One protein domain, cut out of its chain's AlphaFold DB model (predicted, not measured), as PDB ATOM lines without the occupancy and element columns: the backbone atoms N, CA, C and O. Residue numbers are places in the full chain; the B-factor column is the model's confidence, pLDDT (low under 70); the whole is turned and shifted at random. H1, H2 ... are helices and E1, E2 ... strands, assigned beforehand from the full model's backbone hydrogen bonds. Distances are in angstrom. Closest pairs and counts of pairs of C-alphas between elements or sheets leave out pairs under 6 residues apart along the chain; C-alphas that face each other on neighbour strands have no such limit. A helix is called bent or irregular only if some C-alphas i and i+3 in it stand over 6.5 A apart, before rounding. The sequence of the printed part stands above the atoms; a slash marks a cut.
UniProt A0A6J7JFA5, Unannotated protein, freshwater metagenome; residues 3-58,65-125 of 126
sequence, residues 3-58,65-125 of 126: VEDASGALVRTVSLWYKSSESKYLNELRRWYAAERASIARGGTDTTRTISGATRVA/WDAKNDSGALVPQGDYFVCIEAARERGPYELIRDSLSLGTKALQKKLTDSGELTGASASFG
ATOM      1  N   VAL A   3      22.545 -25.726  22.508       97.62
ATOM      2  CA  VAL A   3      22.656 -24.281  22.683       97.62
ATOM      3  C   VAL A   3      24.087 -23.850  22.393       97.62
ATOM      4  O   VAL A   3      25.041 -24.504  22.825       97.62
ATOM      5  N   GLU A   4      24.228 -22.747  21.667       98.25
ATOM      6  CA  GLU A   4      25.497 -22.043  21.478       98.25
ATOM      7  C   GLU A   4      25.434 -20.663  22.129       98.25
ATOM      8  O   GLU A   4      24.361 -20.064  22.208       98.25
ATOM      9  N   ASP A   5      26.578 -20.139  22.555       97.69
ATOM     10  CA  ASP A   5      26.691 -18.738  22.961       97.69
ATOM     11  C   ASP A   5      26.682 -17.796  21.741       97.69
ATOM     12  O   ASP A   5      26.653 -18.231  20.583       97.69
ATOM     13  N   ALA A   6      26.732 -16.484  21.986       97.38
ATOM     14  CA  ALA A   6      26.780 -15.466  20.936       97.38
ATOM     15  C   ALA A   6      27.955 -15.638  19.949       97.38
ATOM     16  O   ALA A   6      27.848 -15.221  18.795       97.38
ATOM     17  N   SER A   7      29.059 -16.270  20.369       96.62
ATOM     18  CA  SER A   7      30.216 -16.561  19.511       96.62
ATOM     19  C   SER A   7      30.032 -17.822  18.656       96.62
ATOM     20  O   SER A   7      30.817 -18.076  17.741       96.62
ATOM     21  N   GLY A   8      28.981 -18.603  18.917       96.50
ATOM     22  CA  GLY A   8      28.733 -19.893  18.281       96.50
ATOM     23  C   GLY A   8      29.446 -21.060  18.965       96.50
ATOM     24  O   GLY A   8      29.470 -22.156  18.404       96.50
ATOM     25  N   ALA A   9      30.031 -20.859  20.150       96.25
ATOM     26  CA  ALA A   9      30.639 -21.941  20.909       96.25
ATOM     27  C   ALA A   9      29.565 -22.777  21.615       96.25
ATOM     28  O   ALA A   9      28.571 -22.244  22.107       96.25
ATOM     29  N   LEU A  10      29.773 -24.096  21.673       96.94
ATOM     30  CA  LEU A  10      28.869 -25.014  22.363       96.94
ATOM     31  C   LEU A  10      28.761 -24.649  23.848       96.94
ATOM     32  O   LEU A  10      29.767 -24.615  24.555       96.94
ATOM     33  N   VAL A  11      27.530 -24.420  24.304       96.50
ATOM     34  CA  VAL A  11      27.190 -24.205  25.718       96.50
ATOM     35  C   VAL A  11      26.752 -25.512  26.364       96.50
ATOM     36  O   VAL A  11      27.189 -25.837  27.471       96.50
ATOM     37  N   ARG A  12      25.844 -26.227  25.687       94.88
ATOM     38  CA  ARG A  12      25.264 -27.484  26.162       94.88
ATOM     39  C   ARG A  12      24.634 -28.258  25.011       94.88
ATOM     40  O   ARG A  12      23.767 -27.733  24.307       94.88
ATOM     41  N   THR A  13      24.983 -29.533  24.882       95.19
ATOM     42  CA  THR A  13      24.150 -30.494  24.145       95.19
ATOM     43  C   THR A  13      22.944 -30.840  25.022       95.19
ATOM     44  O   THR A  13      23.108 -31.331  26.135       95.19
ATOM     45  N   VAL A  14      21.720 -30.546  24.572       93.44
ATOM     46  CA  VAL A  14      20.500 -30.735  25.387       93.44
ATOM     47  C   VAL A  14      19.828 -32.066  25.057       93.44
ATOM     48  O   VAL A  14      19.377 -32.787  25.942       93.44
ATOM     49  N   SER A  15      19.781 -32.413  23.773       91.25
ATOM     50  CA  SER A  15      19.276 -33.701  23.311       91.25
ATOM     51  C   SER A  15      20.064 -34.202  22.110       91.25
ATOM     52  O   SER A  15      20.346 -33.446  21.176       91.25
ATOM     53  N   LEU A  16      20.372 -35.495  22.114       91.19
ATOM     54  CA  LEU A  16      21.017 -36.183  21.006       91.19
ATOM     55  C   LEU A  16      20.336 -37.542  20.816       91.19
ATOM     56  O   LEU A  16      20.275 -38.349  21.742       91.19
ATOM     57  N   TRP A  17      19.795 -37.794  19.625       86.81
ATOM     58  CA  TRP A  17      19.098 -39.043  19.313       86.81
ATOM     59  C   TRP A  17      19.742 -39.699  18.107       86.81
ATOM     60  O   TRP A  17      19.785 -39.123  17.024       86.81
ATOM     61  N   TYR A  18      20.234 -40.911  18.305       83.69
ATOM     62  CA  TYR A  18      20.846 -41.727  17.269       83.69
ATOM     63  C   TYR A  18      20.813 -43.184  17.725       83.69
ATOM     64  O   TYR A  18      20.727 -43.472  18.923       83.69
ATOM     65  N   LYS A  19      20.892 -44.126  16.784       78.50
ATOM     66  CA  LYS A  19      21.106 -45.524  17.159       78.50
ATOM     67  C   LYS A  19      22.566 -45.687  17.538       78.50
ATOM     68  O   LYS A  19      23.434 -45.337  16.746       78.50
ATOM     69  N   SER A  20      22.867 -46.276  18.692       76.06
ATOM     70  CA  SER A  20      24.259 -46.459  19.133       76.06
ATOM     71  C   SER A  20      25.115 -47.230  18.112       76.06
ATOM     72  O   SER A  20      26.286 -46.901  17.916       76.06
ATOM     73  N   SER A  21      24.513 -48.186  17.388       78.69
ATOM     74  CA  SER A  21      25.132 -48.919  16.268       78.69
ATOM     75  C   SER A  21      25.523 -48.037  15.072       78.69
ATOM     76  O   SER A  21      26.331 -48.438  14.240       78.69
ATOM     77  N   GLU A  22      24.945 -46.844  14.973       82.31
ATOM     78  CA  GLU A  22      25.142 -45.851  13.914       82.31
ATOM     79  C   GLU A  22      25.955 -44.639  14.418       82.31
ATOM     80  O   GLU A  22      26.063 -43.638  13.718       82.31
ATOM     81  N   SER A  23      26.593 -44.730  15.595       83.56
ATOM     82  CA  SER A  23      27.444 -43.669  16.181       83.56
ATOM     83  C   SER A  23      28.521 -43.127  15.234       83.56
ATOM     84  O   SER A  23      28.868 -41.951  15.298       83.56
ATOM     85  N   LYS A  24      29.022 -43.957  14.310       84.31
ATOM     86  CA  LYS A  24      29.990 -43.556  13.277       84.31
ATOM     87  C   LYS A  24      29.474 -42.479  12.315       84.31
ATOM     88  O   LYS A  24      30.294 -41.862  11.654       84.31
ATOM     89  N   TYR A  25      28.156 -42.278  12.235       87.25
ATOM     90  CA  TYR A  25      27.506 -41.268  11.396       87.25
ATOM     91  C   TYR A  25      27.165 -39.982  12.159       87.25
ATOM     92  O   TYR A  25      26.536 -39.086  11.607       87.25
ATOM     93  N   LEU A  26      27.584 -39.850  13.424       89.56
ATOM     94  CA  LEU A  26      27.398 -38.610  14.186       89.56
ATOM     95  C   LEU A  26      28.062 -37.396  13.517       89.56
ATOM     96  O   LEU A  26      27.612 -36.275  13.716       89.56
ATOM     97  N   ASN A  27      29.084 -37.613  12.688       92.12
ATOM     98  CA  ASN A  27      29.717 -36.576  11.874       92.12
ATOM     99  C   ASN A  27      28.788 -35.975  10.799       92.12
ATOM    100  O   ASN A  27      29.082 -34.894  10.292       92.12
ATOM    101  N   GLU A  28      27.684 -36.645  10.451       92.75
ATOM    102  CA  GLU A  28      26.676 -36.117   9.522       92.75
ATOM    103  C   GLU A  28      25.782 -35.048  10.167       92.75
ATOM    104  O   GLU A  28      25.198 -34.226   9.461       92.75
ATOM    105  N   LEU A  29      25.738 -34.982  11.504       94.19
ATOM    106  CA  LEU A  29      25.262 -33.809  12.247       94.19
ATOM    107  C   LEU A  29      26.373 -32.750  12.244       94.19
ATOM    108  O   LEU A  29      27.023 -32.490  13.255       94.19
ATOM    109  N   ARG A  30      26.671 -32.228  11.051       95.50
ATOM    110  CA  ARG A  30      27.882 -31.462  10.726       95.50
ATOM    111  C   ARG A  30      28.152 -30.326  11.704       95.50
ATOM    112  O   ARG A  30      29.298 -30.167  12.136       95.50
ATOM    113  N   ARG A  31      27.139 -29.518  12.039       97.62
ATOM    114  CA  ARG A  31      27.337 -28.340  12.893       97.62
ATOM    115  C   ARG A  31      27.503 -28.746  14.347       97.62
ATOM    116  O   ARG A  31      28.469 -28.311  14.974       97.62
ATOM    117  N   TRP A  32      26.596 -29.571  14.867       96.69
ATOM    118  CA  TRP A  32      26.705 -30.049  16.240       96.69
ATOM    119  C   TRP A  32      28.022 -30.796  16.458       96.69
ATOM    120  O   TRP A  32      28.739 -30.500  17.409       96.69
ATOM    121  N   TYR A  33      28.397 -31.690  15.541       95.06
ATOM    122  CA  TYR A  33      29.628 -32.466  15.647       95.06
ATOM    123  C   TYR A  33      30.859 -31.558  15.659       95.06
ATOM    124  O   TYR A  33      31.739 -31.730  16.499       95.06
ATOM    125  N   ALA A  34      30.919 -30.540  14.794       96.56
ATOM    126  CA  ALA A  34      32.006 -29.562  14.824       96.56
ATOM    127  C   ALA A  34      32.067 -28.798  16.161       96.56
ATOM    128  O   ALA A  34      33.153 -28.639  16.727       96.56
ATOM    129  N   ALA A  35      30.918 -28.366  16.687       96.25
ATOM    130  CA  ALA A  35      30.828 -27.656  17.961       96.25
ATOM    131  C   ALA A  35      31.264 -28.539  19.150       96.25
ATOM    132  O   ALA A  35      32.054 -28.097  19.987       96.25
ATOM    133  N   GLU A  36      30.832 -29.801  19.174       94.44
ATOM    134  CA  GLU A  36      31.212 -30.817  20.162       94.44
ATOM    135  C   GLU A  36      32.719 -31.092  20.121       94.44
ATOM    136  O   GLU A  36      33.406 -31.008  21.139       94.44
ATOM    137  N   ARG A  37      33.282 -31.346  18.931       94.81
ATOM    138  CA  ARG A  37      34.726 -31.578  18.770       94.81
ATOM    139  C   ARG A  37      35.551 -30.370  19.205       94.81
ATOM    140  O   ARG A  37      36.597 -30.552  19.827       94.81
ATOM    141  N   ALA A  38      35.084 -29.156  18.916       95.50
ATOM    142  CA  ALA A  38      35.735 -27.932  19.367       95.50
ATOM    143  C   ALA A  38      35.652 -27.761  20.895       95.50
ATOM    144  O   ALA A  38      36.626 -27.319  21.502       95.50
ATOM    145  N   SER A  39      34.527 -28.128  21.520       94.31
ATOM    146  CA  SER A  39      34.376 -28.135  22.983       94.31
ATOM    147  C   SER A  39      35.355 -29.110  23.641       94.31
ATOM    148  O   SER A  39      36.147 -28.713  24.496       94.31
ATOM    149  N   ILE A  40      35.401 -30.358  23.161       93.25
ATOM    150  CA  ILE A  40      36.316 -31.401  23.652       93.25
ATOM    151  C   ILE A  40      37.781 -30.965  23.509       93.25
ATOM    152  O   ILE A  40      38.569 -31.128  24.438       93.25
ATOM    153  N   ALA A  41      38.157 -30.360  22.377       93.56
ATOM    154  CA  ALA A  41      39.517 -29.864  22.157       93.56
ATOM    155  C   ALA A  41      39.949 -28.778  23.164       93.56
ATOM    156  O   ALA A  41      41.144 -28.590  23.379       93.56
ATOM    157  N   ARG A  42      38.996 -28.085  23.802       91.69
ATOM    158  CA  ARG A  42      39.240 -27.101  24.872       91.69
ATOM    159  C   ARG A  42      39.104 -27.688  26.284       91.69
ATOM    160  O   ARG A  42      39.068 -26.931  27.248       91.69
ATOM    161  N   GLY A  43      39.025 -29.014  26.417       89.12
ATOM    162  CA  GLY A  43      38.872 -29.704  27.701       89.12
ATOM    163  C   GLY A  43      37.419 -29.927  28.138       89.12
ATOM    164  O   GLY A  43      37.184 -30.266  29.295       89.12
ATOM    165  N   GLY A  44      36.448 -29.737  27.239       86.19
ATOM    166  CA  GLY A  44      35.046 -30.089  27.472       86.19
ATOM    167  C   GLY A  44      34.820 -31.602  27.598       86.19
ATOM    168  O   GLY A  44      35.665 -32.416  27.221       86.19
ATOM    169  N   THR A  45      33.656 -31.984  28.127       83.25
ATOM    170  CA  THR A  45      33.263 -33.397  28.270       83.25
ATOM    171  C   THR A  45      32.650 -33.917  26.971       83.25
ATOM    172  O   THR A  45      31.891 -33.206  26.326       83.25
ATOM    173  N   ASP A  46      32.943 -35.168  26.610       83.06
ATOM    174  CA  ASP A  46      32.264 -35.868  25.513       83.06
ATOM    175  C   ASP A  46      30.826 -36.220  25.930       83.06
ATOM    176  O   ASP A  46      30.595 -37.093  26.772       83.06
ATOM    177  N   THR A  47      29.849 -35.525  25.348       73.31
ATOM    178  CA  THR A  47      28.426 -35.652  25.695       73.31
ATOM    179  C   THR A  47      27.716 -36.783  24.943       73.31
ATOM    180  O   THR A  47      26.578 -37.136  25.275       73.31
ATOM    181  N   THR A  48      28.384 -37.415  23.969       72.69
ATOM    182  CA  THR A  48      27.768 -38.393  23.056       72.69
ATOM    183  C   THR A  48      27.269 -39.659  23.748       72.69
ATOM    184  O   THR A  48      26.296 -40.266  23.290       72.69
ATOM    185  N   ARG A  49      27.901 -40.046  24.866       63.81
ATOM    186  CA  ARG A  49      27.539 -41.231  25.667       63.81
ATOM    187  C   ARG A  49      26.514 -40.947  26.764       63.81
ATOM    188  O   ARG A  49      25.874 -41.879  27.238       63.81
ATOM    189  N   THR A  50      26.359 -39.689  27.174       62.22
ATOM    190  CA  THR A  50      25.598 -39.317  28.381       62.22
ATOM    191  C   THR A  50      24.186 -38.824  28.057       62.22
ATOM    192  O   THR A  50      23.299 -38.905  28.899       62.22
ATOM    193  N   ILE A  51      23.970 -38.318  26.836       66.00
ATOM    194  CA  ILE A  51      22.726 -37.635  26.421       66.00
ATOM    195  C   ILE A  51      21.964 -38.431  25.340       66.00
ATOM    196  O   ILE A  51      20.867 -38.056  24.927       66.00
ATOM    197  N   SER A  52      22.513 -39.568  24.897       63.41
ATOM    198  CA  SER A  52      21.903 -40.391  23.853       63.41
ATOM    199  C   SER A  52      20.612 -41.065  24.327       63.41
ATOM    200  O   SER A  52      20.635 -41.886  25.244       63.41
ATOM    201  N   GLY A  53      19.497 -40.769  23.659       60.75
ATOM    202  CA  GLY A  53      18.260 -41.553  23.736       60.75
ATOM    203  C   GLY A  53      18.016 -42.334  22.443       60.75
ATOM    204  O   GLY A  53      18.490 -41.924  21.383       60.75
ATOM    205  N   ALA A  54      17.263 -43.437  22.519       53.25
ATOM    206  CA  ALA A  54      16.875 -44.220  21.343       53.25
ATOM    207  C   ALA A  54      16.248 -43.328  20.254       53.25
ATOM    208  O   ALA A  54      15.495 -42.401  20.565       53.25
ATOM    209  N   THR A  55      16.557 -43.618  18.984       58.25
ATOM    210  CA  THR A  55      15.995 -42.923  17.820       58.25
ATOM    211  C   THR A  55      14.479 -42.857  17.925       58.25
ATOM    212  O   THR A  55      13.808 -43.884  18.020       58.25
ATOM    213  N   ARG A  56      13.943 -41.638  17.915       65.69
ATOM    214  CA  ARG A  56      12.502 -41.407  17.967       65.69
ATOM    215  C   ARG A  56      11.942 -41.326  16.543       65.69
ATOM    216  O   ARG A  56      12.650 -40.934  15.619       65.69
ATOM    217  N   VAL A  57      10.688 -41.743  16.369       67.94
ATOM    218  CA  VAL A  57       9.967 -41.728  15.079       67.94
ATOM    219  C   VAL A  57       9.689 -40.293  14.598       67.94
ATOM    220  O   VAL A  57      10.093 -39.325  15.232       67.94
ATOM    221  N   ALA A  58       9.013 -40.093  13.468       71.50
ATOM    222  CA  ALA A  58       8.506 -38.757  13.146       71.50
ATOM    223  C   ALA A  58       7.448 -38.329  14.185       71.50
ATOM    224  O   ALA A  58       6.644 -39.156  14.616       71.50
ATOM    225  N   TRP A  65      15.789 -27.461  28.454       93.12
ATOM    226  CA  TRP A  65      17.112 -27.093  28.929       93.12
ATOM    227  C   TRP A  65      16.971 -26.357  30.261       93.12
ATOM    228  O   TRP A  65      16.100 -25.507  30.416       93.12
ATOM    229  N   ASP A  66      17.831 -26.685  31.217       92.75
ATOM    230  CA  ASP A  66      17.841 -26.158  32.584       92.75
ATOM    231  C   ASP A  66      18.655 -24.861  32.740       92.75
ATOM    232  O   ASP A  66      18.994 -24.473  33.858       92.75
ATOM    233  N   ALA A  67      18.982 -24.203  31.622       93.50
ATOM    234  CA  ALA A  67      19.831 -23.014  31.559       93.50
ATOM    235  C   ALA A  67      21.244 -23.222  32.134       93.50
ATOM    236  O   ALA A  67      21.887 -22.263  32.561       93.50
ATOM    237  N   LYS A  68      21.744 -24.465  32.152       94.19
ATOM    238  CA  LYS A  68      23.107 -24.777  32.591       94.19
ATOM    239  C   LYS A  68      24.016 -25.167  31.434       94.19
ATOM    240  O   LYS A  68      23.586 -25.753  30.443       94.19
ATOM    241  N   ASN A  69      25.294 -24.858  31.579       93.38
ATOM    242  CA  ASN A  69      26.336 -25.325  30.671       93.38
ATOM    243  C   ASN A  69      26.743 -26.785  30.974       93.38
ATOM    244  O   ASN A  69      26.187 -27.453  31.852       93.38
ATOM    245  N   ASP A  70      27.740 -27.299  30.256       88.50
ATOM    246  CA  ASP A  70      28.274 -28.654  30.466       88.50
ATOM    247  C   ASP A  70      28.882 -28.889  31.860       88.50
ATOM    248  O   ASP A  70      28.829 -30.014  32.354       88.50
ATOM    249  N   SER A  71      29.381 -27.849  32.543       87.94
ATOM    250  CA  SER A  71      29.881 -27.969  33.922       87.94
ATOM    251  C   SER A  71      28.778 -27.926  34.987       87.94
ATOM    252  O   SER A  71      29.066 -28.048  36.177       87.94
ATOM    253  N   GLY A  72      27.512 -27.770  34.582       90.56
ATOM    254  CA  GLY A  72      26.369 -27.679  35.491       90.56
ATOM    255  C   GLY A  72      26.191 -26.300  36.136       90.56
ATOM    256  O   GLY A  72      25.358 -26.154  37.035       90.56
ATOM    257  N   ALA A  73      26.937 -25.290  35.688       94.25
ATOM    258  CA  ALA A  73      26.765 -23.908  36.117       94.25
ATOM    259  C   ALA A  73      25.672 -23.220  35.290       94.25
ATOM    260  O   ALA A  73      25.566 -23.451  34.085       94.25
ATOM    261  N   LEU A  74      24.878 -22.356  35.932       94.94
ATOM    262  CA  LEU A  74      23.914 -21.509  35.227       94.94
ATOM    263  C   LEU A  74      24.642 -20.599  34.239       94.94
ATOM    264  O   LEU A  74      25.682 -20.021  34.563       94.94
ATOM    265  N   VAL A  75      24.081 -20.470  33.043       95.62
ATOM    266  CA  VAL A  75      24.612 -19.558  32.035       95.62
ATOM    267  C   VAL A  75      24.194 -18.117  32.346       95.62
ATOM    268  O   VAL A  75      23.119 -17.894  32.912       95.62
ATOM    269  N   PRO A  76      25.020 -17.116  32.003       95.62
ATOM    270  CA  PRO A  76      24.656 -15.719  32.196       95.62
ATOM    271  C   PRO A  76      23.510 -15.295  31.270       95.62
ATOM    272  O   PRO A  76      23.246 -15.910  30.238       95.62
ATOM    273  N   GLN A  77      22.855 -14.186  31.603       95.62
ATOM    274  CA  GLN A  77      21.959 -13.514  30.661       95.62
ATOM    275  C   GLN A  77      22.741 -13.027  29.437       95.62
ATOM    276  O   GLN A  77      23.909 -12.654  29.549       95.62
ATOM    277  N   GLY A  78      22.092 -13.016  28.277       95.88
ATOM    278  CA  GLY A  78      22.720 -12.611  27.025       95.88
ATOM    279  C   GLY A  78      22.122 -13.302  25.811       95.88
ATOM    280  O   GLY A  78      21.077 -13.948  25.899       95.88
ATOM    281  N   ASP A  79      22.805 -13.155  24.681       97.12
ATOM    282  CA  ASP A  79      22.396 -13.752  23.416       97.12
ATOM    283  C   ASP A  79      23.002 -15.140  23.222       97.12
ATOM    284  O   ASP A  79      24.187 -15.386  23.458       97.12
ATOM    285  N   TYR A  80      22.156 -16.037  22.741       97.75
ATOM    286  CA  TYR A  80      22.447 -17.435  22.477       97.75
ATOM    287  C   TYR A  80      21.860 -17.830  21.129       97.75
ATOM    288  O   TYR A  80      21.064 -17.101  20.536       97.75
ATOM    289  N   PHE A  81      22.203 -19.024  20.666       98.19
ATOM    290  CA  PHE A  81      21.493 -19.688  19.583       98.19
ATOM    291  C   PHE A  81      20.899 -20.998  20.075       98.19
ATOM    292  O   PHE A  81      21.576 -21.789  20.730       98.19
ATOM    293  N   VAL A  82      19.641 -21.240  19.711       97.19
ATOM    294  CA  VAL A  82      19.031 -22.567  19.793       97.19
ATOM    295  C   VAL A  82      19.195 -23.243  18.442       97.19
ATOM    296  O   VAL A  82      18.831 -22.679  17.407       97.19
ATOM    297  N   CYS A  83      19.721 -24.464  18.472       98.25
ATOM    298  CA  CYS A  83      20.029 -25.226  17.277       98.25
ATOM    299  C   CYS A  83      19.290 -26.571  17.259       98.25
ATOM    300  O   CYS A  83      19.355 -27.354  18.216       98.25
ATOM    301  N   ILE A  84      18.617 -26.871  16.148       96.94
ATOM    302  CA  ILE A  84      17.966 -28.158  15.880       96.94
ATOM    303  C   ILE A  84      18.513 -28.669  14.553       96.94
ATOM    304  O   ILE A  84      18.386 -27.993  13.540       96.94
ATOM    305  N   GLU A  85      19.120 -29.849  14.564       95.94
ATOM    306  CA  GLU A  85      19.751 -30.446  13.389       95.94
ATOM    307  C   GLU A  85      19.226 -31.857  13.193       95.94
ATOM    308  O   GLU A  85      19.049 -32.606  14.162       95.94
ATOM    309  N   ALA A  86      18.983 -32.202  11.935       92.88
ATOM    310  CA  ALA A  86      18.609 -33.535  11.518       92.88
ATOM    311  C   ALA A  86      19.424 -33.935  10.286       92.88
ATOM    312  O   ALA A  86      19.566 -33.176   9.328       92.88
ATOM    313  N   ALA A  87      19.940 -35.161  10.321       90.12
ATOM    314  CA  ALA A  87      20.568 -35.820   9.189       90.12
ATOM    315  C   ALA A  87      20.012 -37.245   9.107       90.12
ATOM    316  O   ALA A  87      19.927 -37.947  10.118       90.12
ATOM    317  N   ARG A  88      19.592 -37.665   7.912       82.31
ATOM    318  CA  ARG A  88      19.067 -39.013   7.649       82.31
ATOM    319  C   ARG A  88      19.897 -39.682   6.565       82.31
ATOM    320  O   ARG A  88      20.416 -39.002   5.682       82.31
ATOM    321  N   GLU A  89      19.989 -41.010   6.590       81.94
ATOM    322  CA  GLU A  89      20.654 -41.753   5.516       81.94
ATOM    323  C   GLU A  89      19.985 -41.420   4.172       81.94
ATOM    324  O   GLU A  89      18.789 -41.645   4.001       81.94
ATOM    325  N   ARG A  90      20.755 -40.842   3.239       82.62
ATOM    326  CA  ARG A  90      20.287 -40.357   1.921       82.62
ATOM    327  C   ARG A  90      19.194 -39.277   1.971       82.62
ATOM    328  O   ARG A  90      18.628 -38.952   0.932       82.62
ATOM    329  N   GLY A  91      18.898 -38.726   3.146       83.62
ATOM    330  CA  GLY A  91      17.973 -37.608   3.306       83.62
ATOM    331  C   GLY A  91      18.677 -36.253   3.219       83.62
ATOM    332  O   GLY A  91      19.908 -36.194   3.140       83.62
ATOM    333  N   PRO A  92      17.909 -35.153   3.240       89.75
ATOM    334  CA  PRO A  92      18.483 -33.822   3.327       89.75
ATOM    335  C   PRO A  92      19.219 -33.624   4.660       89.75
ATOM    336  O   PRO A  92      18.927 -34.267   5.671       89.75
ATOM    337  N   TYR A  93      20.187 -32.713   4.633       93.62
ATOM    338  CA  TYR A  93      20.759 -32.113   5.830       93.62
ATOM    339  C   TYR A  93      19.925 -30.885   6.194       93.62
ATOM    340  O   TYR A  93      19.740 -30.004   5.351       93.62
ATOM    341  N   GLU A  94      19.446 -30.820   7.431       95.69
ATOM    342  CA  GLU A  94      18.506 -29.792   7.876       95.69
ATOM    343  C   GLU A  94      18.982 -29.178   9.188       95.69
ATOM    344  O   GLU A  94      19.391 -29.882  10.115       95.69
ATOM    345  N   LEU A  95      18.928 -27.850   9.263       97.75
ATOM    346  CA  LEU A  95      19.398 -27.088  10.412       97.75
ATOM    347  C   LEU A  95      18.497 -25.877  10.639       97.75
ATOM    348  O   LEU A  95      18.388 -25.007   9.773       97.75
ATOM    349  N   ILE A  96      17.924 -25.799  11.834       98.31
ATOM    350  CA  ILE A  96      17.405 -24.569  12.427       98.31
ATOM    351  C   ILE A  96      18.490 -24.018  13.350       98.31
ATOM    352  O   ILE A  96      18.993 -24.742  14.212       98.31
ATOM    353  N   ARG A  97      18.825 -22.737  13.195       98.06
ATOM    354  CA  ARG A  97      19.705 -22.001  14.108       98.06
ATOM    355  C   ARG A  97      19.194 -20.582  14.268       98.06
ATOM    356  O   ARG A  97      19.460 -19.722  13.434       98.06
ATOM    357  N   ASP A  98      18.529 -20.339  15.385       98.06
ATOM    358  CA  ASP A  98      17.862 -19.073  15.653       98.06
ATOM    359  C   ASP A  98      18.392 -18.451  16.941       98.06
ATOM    360  O   ASP A  98      18.619 -19.142  17.935       98.06
ATOM    361  N   SER A  99      18.575 -17.129  16.928       96.75
ATOM    362  CA  SER A  99      19.023 -16.391  18.109       96.75
ATOM    363  C   SER A  99      17.957 -16.355  19.207       96.75
ATOM    364  O   SER A  99      16.754 -16.316  18.929       96.75
ATOM    365  N   LEU A 100      18.400 -16.332  20.458       94.25
ATOM    366  CA  LEU A 100      17.572 -16.265  21.651       94.25
ATOM    367  C   LEU A 100      18.250 -15.371  22.688       94.25
ATOM    368  O   LEU A 100      19.392 -15.631  23.051       94.25
ATOM    369  N   SER A 101      17.548 -14.363  23.199       94.56
ATOM    370  CA  SER A 101      18.062 -13.522  24.284       94.56
ATOM    371  C   SER A 101      17.520 -14.024  25.620       94.56
ATOM    372  O   SER A 101      16.328 -13.894  25.900       94.56
ATOM    373  N   LEU A 102      18.386 -14.614  26.442       93.75
ATOM    374  CA  LEU A 102      18.048 -15.065  27.790       93.75
ATOM    375  C   LEU A 102      18.155 -13.885  28.756       93.75
ATOM    376  O   LEU A 102      19.220 -13.287  28.904       93.75
ATOM    377  N   GLY A 103      17.055 -13.556  29.428       91.38
ATOM    378  CA  GLY A 103      16.966 -12.443  30.371       91.38
ATOM    379  C   GLY A 103      15.913 -12.697  31.446       91.38
ATOM    380  O   GLY A 103      15.379 -13.792  31.553       91.38
ATOM    381  N   THR A 104      15.578 -11.674  32.230       88.25
ATOM    382  CA  THR A 104      14.551 -11.763  33.292       88.25
ATOM    383  C   THR A 104      13.115 -11.773  32.771       88.25
ATOM    384  O   THR A 104      12.174 -12.004  33.526       88.25
ATOM    385  N   LYS A 105      12.914 -11.473  31.486       89.75
ATOM    386  CA  LYS A 105      11.597 -11.506  30.856       89.75
ATOM    387  C   LYS A 105      11.386 -12.859  30.207       89.75
ATOM    388  O   LYS A 105      12.253 -13.339  29.479       89.75
ATOM    389  N   ALA A 106      10.197 -13.416  30.416       91.25
ATOM    390  CA  ALA A 106       9.769 -14.574  29.661       91.25
ATOM    391  C   ALA A 106       9.775 -14.261  28.157       91.25
ATOM    392  O   ALA A 106       9.432 -13.152  27.736       91.25
ATOM    393  N   LEU A 107      10.137 -15.254  27.353       92.50
ATOM    394  CA  LEU A 107      10.095 -15.173  25.899       92.50
ATOM    395  C   LEU A 107       9.359 -16.377  25.324       92.50
ATOM    396  O   LEU A 107       9.376 -17.477  25.880       92.50
ATOM    397  N   GLN A 108       8.794 -16.161  24.142       94.88
ATOM    398  CA  GLN A 108       8.323 -17.204  23.248       94.88
ATOM    399  C   GLN A 108       8.676 -16.790  21.820       94.88
ATOM    400  O   GLN A 108       8.375 -15.674  21.400       94.88
ATOM    401  N   LYS A 109       9.332 -17.676  21.074       95.00
ATOM    402  CA  LYS A 109       9.803 -17.415  19.715       95.00
ATOM    403  C   LYS A 109       9.449 -18.587  18.807       95.00
ATOM    404  O   LYS A 109       9.831 -19.721  19.091       95.00
ATOM    405  N   LYS A 110       8.748 -18.313  17.700       97.12
ATOM    406  CA  LYS A 110       8.681 -19.248  16.568       97.12
ATOM    407  C   LYS A 110      10.061 -19.282  15.911       97.12
ATOM    408  O   LYS A 110      10.620 -18.218  15.652       97.12
ATOM    409  N   LEU A 111      10.587 -20.478  15.671       97.38
ATOM    410  CA  LEU A 111      11.873 -20.643  15.005       97.38
ATOM    411  C   LEU A 111      11.695 -20.683  13.486       97.38
ATOM    412  O   LEU A 111      10.631 -21.053  12.982       97.38
ATOM    413  N   THR A 112      12.739 -20.290  12.766       97.56
ATOM    414  CA  THR A 112      12.779 -20.373  11.304       97.56
ATOM    415  C   THR A 112      12.741 -21.835  10.863       97.56
ATOM    416  O   THR A 112      13.593 -22.623  11.265       97.56
ATOM    417  N   ASP A 113      11.755 -22.191  10.041       96.94
ATOM    418  CA  ASP A 113      11.596 -23.544   9.500       96.94
ATOM    419  C   ASP A 113      12.778 -23.905   8.565       96.94
ATOM    420  O   ASP A 113      13.372 -23.032   7.927       96.94
ATOM    421  N   SER A 114      13.131 -25.191   8.472       96.38
ATOM    422  CA  SER A 114      14.253 -25.693   7.662       96.38
ATOM    423  C   SER A 114      13.942 -27.085   7.111       96.38
ATOM    424  O   SER A 114      14.031 -28.079   7.831       96.38
ATOM    425  N   GLY A 115      13.545 -27.154   5.838       93.38
ATOM    426  CA  GLY A 115      13.092 -28.400   5.215       93.38
ATOM    427  C   GLY A 115      11.880 -28.985   5.945       93.38
ATOM    428  O   GLY A 115      10.875 -28.303   6.131       93.38
ATOM    429  N   GLU A 116      12.000 -30.228   6.390       91.38
ATOM    430  CA  GLU A 116      11.025 -30.971   7.187       91.38
ATOM    431  C   GLU A 116      11.018 -30.554   8.671       91.38
ATOM    432  O   GLU A 116      10.086 -30.887   9.411       91.38
ATOM    433  N   LEU A 117      12.026 -29.803   9.136       93.19
ATOM    434  CA  LEU A 117      12.012 -29.192  10.465       93.19
ATOM    435  C   LEU A 117      11.094 -27.968  10.438       93.19
ATOM    436  O   LEU A 117      11.524 -26.854  10.145       93.19
ATOM    437  N   THR A 118       9.820 -28.185  10.748       94.62
ATOM    438  CA  THR A 118       8.789 -27.143  10.696       94.62
ATOM    439  C   THR A 118       8.048 -26.998  12.021       94.62
ATOM    440  O   THR A 118       7.966 -27.930  12.823       94.62
ATOM    441  N   GLY A 119       7.507 -25.805  12.278       94.31
ATOM    442  CA  GLY A 119       6.646 -25.545  13.438       94.31
ATOM    443  C   GLY A 119       7.385 -25.534  14.778       94.31
ATOM    444  O   GLY A 119       6.753 -25.609  15.833       94.31
ATOM    445  N   ALA A 120       8.715 -25.434  14.757       95.94
ATOM    446  CA  ALA A 120       9.511 -25.373  15.971       95.94
ATOM    447  C   ALA A 120       9.307 -24.031  16.696       95.94
ATOM    448  O   ALA A 120       9.185 -22.964  16.088       95.94
ATOM    449  N   SER A 121       9.287 -24.079  18.025       96.25
ATOM    450  CA  SER A 121       9.249 -22.890  18.873       96.25
ATOM    451  C   SER A 121      10.118 -23.088  20.108       96.25
ATOM    452  O   SER A 121      10.348 -24.216  20.545       96.25
ATOM    453  N   ALA A 122      10.617 -21.983  20.653       94.56
ATOM    454  CA  ALA A 122      11.361 -21.945  21.901       94.56
ATOM    455  C   ALA A 122      10.666 -20.999  22.879       94.56
ATOM    456  O   ALA A 122      10.185 -19.933  22.494       94.56
ATOM    457  N   SER A 123      10.643 -21.378  24.151       93.75
ATOM    458  CA  SER A 123      10.210 -20.519  25.245       93.75
ATOM    459  C   SER A 123      11.223 -20.570  26.381       93.75
ATOM    460  O   SER A 123      11.905 -21.574  26.581       93.75
ATOM    461  N   PHE A 124      11.333 -19.468  27.112       90.12
ATOM    462  CA  PHE A 124      12.160 -19.364  28.309       90.12
ATOM    463  C   PHE A 124      11.389 -18.559  29.352       90.12
ATOM    464  O   PHE A 124      10.829 -17.513  29.024       90.12
ATOM    465  N   GLY A 125      11.311 -19.077  30.577       83.44
ATOM    466  CA  GLY A 125      10.770 -18.363  31.732       83.44
ATOM    467  C   GLY A 125      11.924 -17.720  32.491       83.44
ATOM    468  O   GLY A 125      12.885 -18.419  32.806       83.44
TER     469      GLY A 125
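What this domain is: This is residues 3 to 58 and 65 to 125 of the 126 residues of the protein "Unannotated protein" of freshwater metagenome (UniProt A0A6J7JFA5). A long, twisted hairpin of E3 and E4, widened by the short hairpin E1 and E2, makes a wall; H2 packs across one face, and the small hairpin E5 and E6 sits loosely over the other. H1 makes a corner with H2 at one end. The printed part has 117 residues, with 56 in named elements, under half, ordered E1 E2 H1 H2 E3 E4 E5 E6; the class is mixed. The antiparallel sheet runs E2 E1 E3 E4. The whole is compact, radius of gyration of the C-alphas 14.4 A, spanning 42 by 35 by 23 A.

Where its parts are: Find C-alpha 3 at (22.656, -24.281, 22.683), where E1, residues 3 to 5, begins; E2 is residues 10 to 13. H1, residues 20 to 28, is irregular: C-alphas 21 and 24 are 7.8 A apart. H2, residues 30 to 41, runs 16.4 A. E3, residues 78 to 87, runs 29.3 A, and E4, residues 93 to 102, 27.9 A. E5 is residues 107 to 110; E6, residues 121 to 124, ends at C-alpha 124 (12.160, -19.364, 28.309).

How they stand to each other: Look at three pairs within hydrogen-bond range: N 82 and O 98 between the antiparallel neighbours E3 and E4, 2.9 A; N 4 and O 81 between the antiparallel neighbours E1 and E3, 3.0 A; and N 3 and O 12 between the antiparallel neighbours E1 and E2, 3.0 A. H2 is on one face, two layers, helix over sheet, at a height of 8.4 A; its closest C-alphas to E2 are Ala 35 and Leu 10, 5.5 A. H1 only grazes the sheet with residues 25 to 28. H1 and H2 only just touch, only at the corner, with 3 pairs of C-alphas within 8 A, closest Asn 27 and Tyr 33, 5.6 A. E5 and E6 pair at N 109 and O 122, 2.8 A; the closest C-alphas of E4 and E6 are Leu 102 and Phe 124, 7.3 A. Every O i to N i+4 pair is within hydrogen-bond range in H2; in H1 0 of 5 are, beside 4 of 6 O i to N i+3 pairs.

The domain as a whole: The farthest C-alphas, Arg 90 and Thr 104, are 42.8 A apart. Residues 59 to 64 are not printed, and C-alphas 58 and 65 are 21.4 A apart across the cut, within the link H2 to E3. Of the links that are printed whole, none is long. Mean pLDDT of the printed part is 89.8; residues 49 to 57 are under 70.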